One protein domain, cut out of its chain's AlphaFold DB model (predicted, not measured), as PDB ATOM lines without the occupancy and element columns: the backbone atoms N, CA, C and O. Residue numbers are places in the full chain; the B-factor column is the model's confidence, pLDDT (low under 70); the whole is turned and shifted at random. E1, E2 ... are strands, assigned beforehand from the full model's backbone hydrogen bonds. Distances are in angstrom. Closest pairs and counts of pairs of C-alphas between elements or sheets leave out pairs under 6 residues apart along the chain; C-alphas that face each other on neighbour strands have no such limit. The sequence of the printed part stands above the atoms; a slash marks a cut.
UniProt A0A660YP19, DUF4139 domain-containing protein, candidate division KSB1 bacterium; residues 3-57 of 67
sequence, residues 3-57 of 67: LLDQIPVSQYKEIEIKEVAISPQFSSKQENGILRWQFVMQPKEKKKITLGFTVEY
ATOM      1  N   LEU A   3       1.263  18.381 -23.052       95.38
ATOM      2  CA  LEU A   3       1.870  19.485 -23.787       95.38
ATOM      3  C   LEU A   3       3.385  19.448 -23.609       95.38
ATOM      4  O   LEU A   3       3.879  19.137 -22.521       95.38
ATOM      5  N   LEU A   4       4.089  19.769 -24.688       96.00
ATOM      6  CA  LEU A   4       5.524  19.980 -24.715       96.00
ATOM      7  C   LEU A   4       5.805  21.377 -25.242       96.00
ATOM      8  O   LEU A   4       5.179  21.796 -26.213       96.00
ATOM      9  N   ASP A   5       6.750  22.046 -24.603       94.00
ATOM     10  CA  ASP A   5       7.310  23.311 -25.066       94.00
ATOM     11  C   ASP A   5       8.789  23.373 -24.666       94.00
ATOM     12  O   ASP A   5       9.257  22.519 -23.906       94.00
ATOM     13  N   GLN A   6       9.543  24.344 -25.166       92.56
ATOM     14  CA  GLN A   6      10.977  24.448 -24.934       92.56
ATOM     15  C   GLN A   6      11.364  25.844 -24.449       92.56
ATOM     16  O   GLN A   6      10.870  26.858 -24.927       92.56
ATOM     17  N   ILE A   7      12.294  25.888 -23.494       92.12
ATOM     18  CA  ILE A   7      13.068  27.098 -23.202       92.12
ATOM     19  C   ILE A   7      14.473  26.950 -23.792       92.12
ATOM     20  O   ILE A   7      15.006  25.833 -23.807       92.12
ATOM     21  N   PRO A   8      15.097  28.043 -24.259       91.81
ATOM     22  CA  PRO A   8      16.439  27.978 -24.809       91.81
ATOM     23  C   PRO A   8      17.430  27.463 -23.763       91.81
ATOM     24  O   PRO A   8      17.367  27.803 -22.580       91.81
ATOM     25  N   VAL A   9      18.371  26.647 -24.227       91.06
ATOM     26  CA  VAL A   9      19.522  26.194 -23.446       91.06
ATOM     27  C   VAL A   9      20.763  26.734 -24.120       91.06
ATOM     28  O   VAL A   9      20.966  26.536 -25.319       91.06
ATOM     29  N   SER A  10      21.577  27.447 -23.350       89.12
ATOM     30  CA  SER A  10      22.793  28.026 -23.889       89.12
ATOM     31  C   SER A  10      23.790  26.936 -24.280       89.12
ATOM     32  O   SER A  10      24.105  26.050 -23.486       89.12
ATOM     33  N   GLN A  11      24.301  27.022 -25.509       87.44
ATOM     34  CA  GLN A  11      25.389  26.175 -26.005       87.44
ATOM     35  C   GLN A  11      26.769  26.821 -25.804       87.44
ATOM     36  O   GLN A  11      27.791  26.148 -25.916       87.44
ATOM     37  N   TYR A  12      26.801  28.122 -25.505       88.25
ATOM     38  CA  TYR A  12      28.009  28.940 -25.445       88.25
ATOM     39  C   TYR A  12      28.084  29.641 -24.091       88.25
ATOM     40  O   TYR A  12      27.117  30.263 -23.663       88.25
ATOM     41  N   LYS A  13      29.234  29.583 -23.413       85.75
ATOM     42  CA  LYS A  13      29.375  30.123 -22.046       85.75
ATOM     43  C   LYS A  13      29.098  31.624 -21.955       85.75
ATOM     44  O   LYS A  13      28.722  32.110 -20.899       85.75
ATOM     45  N   GLU A  14      29.305  32.348 -23.047       89.06
ATOM     46  CA  GLU A  14      29.056  33.783 -23.159       89.06
ATOM     47  C   GLU A  14      27.580  34.161 -23.368       89.06
ATOM     48  O   GLU A  14      27.262  35.348 -23.343       89.06
ATOM     49  N   ILE A  15      26.695  33.186 -23.610       89.88
ATOM     50  CA  ILE A  15      25.248  33.397 -23.703       89.88
ATOM     51  C   ILE A  15      24.620  32.884 -22.410       89.88
ATOM     52  O   ILE A  15      24.798  31.720 -22.046       89.88
ATOM     53  N   GLU A  16      23.855  33.733 -21.734       91.56
ATOM     54  CA  GLU A  16      23.210  33.395 -20.469       91.56
ATOM     55  C   GLU A  16      21.688  33.506 -20.596       91.56
ATOM     56  O   GLU A  16      21.162  34.455 -21.180       91.56
ATOM     57  N   ILE A  17      20.974  32.512 -20.061       91.19
ATOM     58  CA  ILE A  17      19.508  32.498 -20.005       91.19
ATOM     59  C   ILE A  17      19.094  32.797 -18.565       91.19
ATOM     60  O   ILE A  17      19.409  32.024 -17.659       91.19
ATOM     61  N   LYS A  18      18.386  33.908 -18.356       90.06
ATOM     62  CA  LYS A  18      17.962  34.408 -17.039       90.06
ATOM     63  C   LYS A  18      16.459  34.639 -16.976       90.06
ATOM     64  O   LYS A  18      15.756  34.530 -17.977       90.06
ATOM     65  N   GLU A  19      15.985  34.958 -15.769       83.00
ATOM     66  CA  GLU A  19      14.621  35.450 -15.512       83.00
ATOM     67  C   GLU A  19      13.532  34.548 -16.108       83.00
ATOM     68  O   GLU A  19      12.553  35.003 -16.696       83.00
ATOM     69  N   VAL A  20      13.723  33.235 -15.971       86.81
ATOM     70  CA  VAL A  20      12.807  32.249 -16.541       86.81
ATOM     71  C   VAL A  20      11.502  32.243 -15.738       86.81
ATOM     72  O   VAL A  20      11.438  31.711 -14.630       86.81
ATOM     73  N   ALA A  21      10.453  32.828 -16.310       92.81
ATOM     74  CA  ALA A  21       9.106  32.863 -15.764       92.81
ATOM     75  C   ALA A  21       8.249  31.782 -16.430       92.81
ATOM     76  O   ALA A  21       7.994  31.832 -17.633       92.81
ATOM     77  N   ILE A  22       7.790  30.805 -15.648       94.69
ATOM     78  CA  ILE A  22       6.963  29.701 -16.141       94.69
ATOM     79  C   ILE A  22       5.722  29.574 -15.268       94.69
ATOM     80  O   ILE A  22       5.816  29.447 -14.049       94.69
ATOM     81  N   SER A  23       4.548  29.584 -15.893       94.56
ATOM     82  CA  SER A  23       3.285  29.310 -15.212       94.56
ATOM     83  C   SER A  23       2.278  28.683 -16.173       94.56
ATOM     84  O   SER A  23       2.111  29.203 -17.274       94.56
ATOM     85  N   PRO A  24       1.572  27.605 -15.798       94.44
ATOM     86  CA  PRO A  24       1.672  26.863 -14.541       94.44
ATOM     87  C   PRO A  24       2.945  25.999 -14.471       94.44
ATOM     88  O   PRO A  24       3.660  25.840 -15.459       94.44
ATOM     89  N   GLN A  25       3.209  25.407 -13.303       94.19
ATOM     90  CA  GLN A  25       4.352  24.517 -13.085       94.19
ATOM     91  C   GLN A  25       4.336  23.323 -14.059       94.19
ATOM     92  O   GLN A  25       3.306  22.672 -14.248       94.19
ATOM     93  N   PHE A  26       5.486  23.039 -14.668       95.38
ATOM     94  CA  PHE A  26       5.694  21.864 -15.517       95.38
ATOM     95  C   PHE A  26       5.890  20.601 -14.667       95.38
ATOM     96  O   PHE A  26       6.378  20.665 -13.539       95.38
ATOM     97  N   SER A  27       5.547  19.437 -15.221       96.25
ATOM     98  CA  SER A  27       5.731  18.133 -14.576       96.25
ATOM     99  C   SER A  27       7.172  17.631 -14.651       96.25
ATOM    100  O   SER A  27       7.627  16.932 -13.754       96.25
ATOM    101  N   SER A  28       7.895  17.948 -15.730       96.44
ATOM    102  CA  SER A  28       9.317  17.618 -15.865       96.44
ATOM    103  C   SER A  28      10.041  18.536 -16.851       96.44
ATOM    104  O   SER A  28       9.414  19.131 -17.731       96.44
ATOM    105  N   LYS A  29      11.365  18.641 -16.682       95.12
ATOM    106  CA  LYS A  29      12.291  19.356 -17.568       95.12
ATOM    107  C   LYS A  29      13.414  18.411 -17.993       95.12
ATOM    108  O   LYS A  29      13.960  17.700 -17.154       95.12
ATOM    109  N   GLN A  30      13.750  18.420 -19.277       95.94
ATOM    110  CA  GLN A  30      14.896  17.704 -19.841       95.94
ATOM    111  C   GLN A  30      16.109  18.638 -19.982       95.94
ATOM    112  O   GLN A  30      15.962  19.862 -19.994       95.94
ATOM    113  N   GLU A  31      17.310  18.069 -20.113       92.12
ATOM    114  CA  GLU A  31      18.565  18.834 -20.233       92.12
ATOM    115  C   GLU A  31      18.589  19.762 -21.451       92.12
ATOM    116  O   GLU A  31      19.106  20.872 -21.374       92.12
ATOM    117  N   ASN A  32      17.951  19.357 -22.549       91.31
ATOM    118  CA  ASN A  32      17.807  20.165 -23.762       91.31
ATOM    119  C   ASN A  32      16.759  21.291 -23.646       91.31
ATOM    120  O   ASN A  32      16.462  21.952 -24.637       91.31
ATOM    121  N   GLY A  33      16.177  21.507 -22.463       92.19
ATOM    122  CA  GLY A  33      15.230  22.591 -22.207       92.19
ATOM    123  C   GLY A  33      13.774  22.257 -22.504       92.19
ATOM    124  O   GLY A  33      12.924  23.124 -22.311       92.19
ATOM    125  N   ILE A  34      13.453  21.025 -22.921       95.31
ATOM    126  CA  ILE A  34      12.058  20.607 -23.113       95.31
ATOM    127  C   ILE A  34      11.348  20.531 -21.759       95.31
ATOM    128  O   ILE A  34      11.767  19.800 -20.857       95.31
ATOM    129  N   LEU A  35      10.229  21.239 -21.661       96.25
ATOM    130  CA  LEU A  35       9.289  21.249 -20.552       96.25
ATOM    131  C   LEU A  35       8.060  20.413 -20.913       96.25
ATOM    132  O   LEU A  35       7.562  20.456 -22.039       96.25
ATOM    133  N   ARG A  36       7.554  19.647 -19.947       97.19
ATOM    134  CA  ARG A  36       6.343  18.834 -20.109       97.19
ATOM    135  C   ARG A  36       5.267  19.279 -19.139       97.19
ATOM    136  O   ARG A  36       5.546  19.449 -17.959       97.19
ATOM    137  N   TRP A  37       4.028  19.356 -19.613       97.44
ATOM    138  CA  TRP A  37       2.849  19.486 -18.763       97.44
ATOM    139  C   TRP A  37       1.875  18.343 -19.000       97.44
ATOM    140  O   TRP A  37       1.693  17.867 -20.125       97.44
ATOM    141  N   GLN A  38       1.207  17.952 -17.921       96.06
ATOM    142  CA  GLN A  38       0.117  16.990 -17.936       96.06
ATOM    143  C   GLN A  38      -1.092  17.633 -17.269       96.06
ATOM    144  O   GLN A  38      -1.060  17.966 -16.088       96.06
ATOM    145  N   PHE A  39      -2.158  17.825 -18.043       94.25
ATOM    146  CA  PHE A  39      -3.397  18.418 -17.550       94.25
ATOM    147  C   PHE A  39      -4.547  17.429 -17.665       94.25
ATOM    148  O   PHE A  39      -4.764  16.823 -18.723       94.25
ATOM    149  N   VAL A  40      -5.332  17.339 -16.598       94.31
ATOM    150  CA  VAL A  40      -6.713  16.867 -16.676       94.31
ATOM    151  C   VAL A  40      -7.548  18.049 -17.165       94.31
ATOM    152  O   VAL A  40      -7.496  19.118 -16.564       94.31
ATOM    153  N   MET A  41      -8.235  17.873 -18.292       93.94
ATOM    154  CA  MET A  41      -9.004  18.923 -18.965       93.94
ATOM    155  C   MET A  41     -10.483  18.558 -18.934       93.94
ATOM    156  O   MET A  41     -10.838  17.439 -19.307       93.94
ATOM    157  N   GLN A  42     -11.333  19.502 -18.553       96.19
ATOM    158  CA  GLN A  42     -12.780  19.370 -18.698       96.19
ATOM    159  C   GLN A  42     -13.237  19.775 -20.109       96.19
ATOM    160  O   GLN A  42     -12.543  20.532 -20.801       96.19
ATOM    161  N   PRO A  43     -14.414  19.313 -20.572       96.44
ATOM    162  CA  PRO A  43     -14.981  19.767 -21.836       96.44
ATOM    163  C   PRO A  43     -15.062  21.298 -21.895       96.44
ATOM    164  O   PRO A  43     -15.600  21.934 -20.992       96.44
ATOM    165  N   LYS A  44     -14.545  21.884 -22.983       95.00
ATOM    166  CA  LYS A  44     -14.479  23.341 -23.229       95.00
ATOM    167  C   LYS A  44     -13.556  24.131 -22.283       95.00
ATOM    168  O   LYS A  44     -13.533  25.360 -22.366       95.00
ATOM    169  N   GLU A  45     -12.774  23.471 -21.428       95.94
ATOM    170  CA  GLU A  45     -11.783  24.143 -20.586       95.94
ATOM    171  C   GLU A  45     -10.647  24.738 -21.431       95.94
ATOM    172  O   GLU A  45     -10.135  24.109 -22.359       95.94
ATOM    173  N   LYS A  46     -10.221  25.956 -21.079       94.88
ATOM    174  CA  LYS A  46      -9.033  26.608 -21.638       94.88
ATOM    175  C   LYS A  46      -7.966  26.721 -20.555       94.88
ATOM    176  O   LYS A  46      -8.210  27.307 -19.506       94.88
ATOM    177  N   LYS A  47      -6.769  26.206 -20.835       94.12
ATOM    178  CA  LYS A  47      -5.560  26.450 -20.035       94.12
ATOM    179  C   LYS A  47      -4.700  27.482 -20.754       94.12
ATOM    180  O   LYS A  47      -4.519  27.386 -21.966       94.12
ATOM    181  N   LYS A  48      -4.158  28.441 -20.006       95.00
ATOM    182  CA  LYS A  48      -3.134  29.369 -20.492       95.00
ATOM    183  C   LYS A  48      -1.808  29.011 -19.841       95.00
ATOM    184  O   LYS A  48      -1.767  28.800 -18.630       95.00
ATOM    185  N   ILE A  49      -0.762  28.965 -20.652       94.62
ATOM    186  CA  ILE A  49       0.617  28.814 -20.202       94.62
ATOM    187  C   ILE A  49       1.363  30.078 -20.597       94.62
ATOM    188  O   ILE A  49       1.158  30.613 -21.686       94.62
ATOM    189  N   THR A  50       2.184  30.561 -19.682       94.44
ATOM    190  CA  THR A  50       3.068  31.699 -19.859       94.44
ATOM    191  C   THR A  50       4.494  31.203 -19.699       94.44
ATOM    192  O   THR A  50       4.829  30.603 -18.675       94.44
ATOM    193  N   LEU A  51       5.309  31.477 -20.712       93.06
ATOM    194  CA  LEU A  51       6.747  31.259 -20.723       93.06
ATOM    195  C   LEU A  51       7.407  32.601 -21.027       93.06
ATOM    196  O   LEU A  51       7.019  33.286 -21.971       93.06
ATOM    197  N   GLY A  52       8.372  32.985 -20.206       92.94
ATOM    198  CA  GLY A  52       9.196  34.169 -20.397       92.94
ATOM    199  C   GLY A  52      10.624  33.864 -19.983       92.94
ATOM    200  O   GLY A  52      10.846  33.077 -19.066       92.94
ATOM    201  N   PHE A  53      11.585  34.451 -20.681       93.44
ATOM    202  CA  PHE A  53      13.002  34.343 -20.366       93.44
ATOM    203  C   PHE A  53      13.744  35.546 -20.947       93.44
ATOM    204  O   PHE A  53      13.323  36.126 -21.951       93.44
ATOM    205  N   THR A  54      14.872  35.873 -20.334       92.94
ATOM    206  CA  THR A  54      15.795  36.913 -20.786       92.94
ATOM    207  C   THR A  54      17.048  36.242 -21.340       92.94
ATOM    208  O   THR A  54      17.617  35.356 -20.699       92.94
ATOM    209  N   VAL A  55      17.472  36.641 -22.543       92.19
ATOM    210  CA  VAL A  55      18.710  36.157 -23.174       92.19
ATOM    211  C   VAL A  55      19.744  37.271 -23.160       92.19
ATOM    212  O   VAL A  55      19.584  38.281 -23.846       92.19
ATOM    213  N   GLU A  56      20.822  37.068 -22.413       92.62
ATOM    214  CA  GLU A  56      21.986  37.951 -22.411       92.62
ATOM    215  C   GLU A  56      23.067  37.385 -23.337       92.62
ATOM    216  O   GLU A  56      23.354  36.187 -23.325       92.62
ATOM    217  N   TYR A  57      23.661  38.244 -24.166       92.31
ATOM    218  CA  TYR A  57      24.682  37.859 -25.138       92.31
ATOM    219  C   TYR A  57      25.687  39.000 -25.384       92.31
ATOM    220  O   TYR A  57      25.362  40.171 -25.157       92.31
TER     221      TYR A  57
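AT A GLANCE: This is residues 3 to 57 of the 67 residues of the protein "DUF4139 domain-containing protein" of candidate division KSB1 bacterium (UniProt A0A660YP19). Two narrow ribbons of two antiparallel strands each, E1 with E3 and E2 with E4, run lengthwise and lie loosely face to face, with links joining them at both ends; residues 40 to 46, in the link from E3 to E4, stick out at one end of the long axis. The E1 and E3 ribbon is widened by a short stretch, residues 28 to 29, that pairs beside E3, while E2 and E4 make the longer ribbon. The printed part has 55 residues with no named helix and four named strands, in the order E1, E2, E3, E4, and the two sheets have the orders E1 - E3 and E2 - E4. The class is all strand, though 24 of the 55 residues, under half, are in named elements. The whole is loose, with a radius of gyration of the C-alphas of 13.5 A, and a rod spanning 46 by 18 by 12 A.

IN THESE COORDINATES: E1 is residues 3 to 6, 10.4 A from first to last C-alpha, and begins at C-alpha 3 at (1.870, 19.485, -23.787). E2, residues 16 to 23, is the longest strand by residues and measures 21.0 A, from C-alpha 16 at (23.210, 33.395, -20.469); it bends by 51 degrees at residue 19. E3 is residues 34 to 38, 13.5 A. E4 is residues 50 to 56, 20.1 A, and ends at C-alpha 56 at (21.986, 37.951, -22.411).

HOW THE PARTS SIT: E1 and E3 are antiparallel neighbours, with 159 degrees between their directions. C-alphas 6 and 34 face each other at 4.4 A, and N 35 and O 5 are within hydrogen-bond range at 2.8 A, as are N 37 and O 3 at 2.9 A. Residues 28 to 29 pair antiparallel with residues 35 to 36 of E3. E2 and E4 are antiparallel neighbours at 171 degrees. C-alphas 16 and 56 face each other at 5.1 A at one end of the pair, and C-alphas 23 and 50 at 5.2 A at the other. N 21 and O 52, and N 50 and O 23, are within hydrogen-bond range, each at 2.8 A. E1 is apart from E2 and from E4, and E3 is apart from E2 and from E4.

THE WHOLE: The two C-alphas farthest apart are those of Glu 14 and Pro 43, 46.2 A. The links from E1 to E2, 9 residues, and from E2 to E3, 10 residues, are short, and the link from E3 to E4, 11 residues, is long; residues 40 to 46 of it stand free. The printed part has no cut. Its mean pLDDT is 93.1, and no printed residue is under 70.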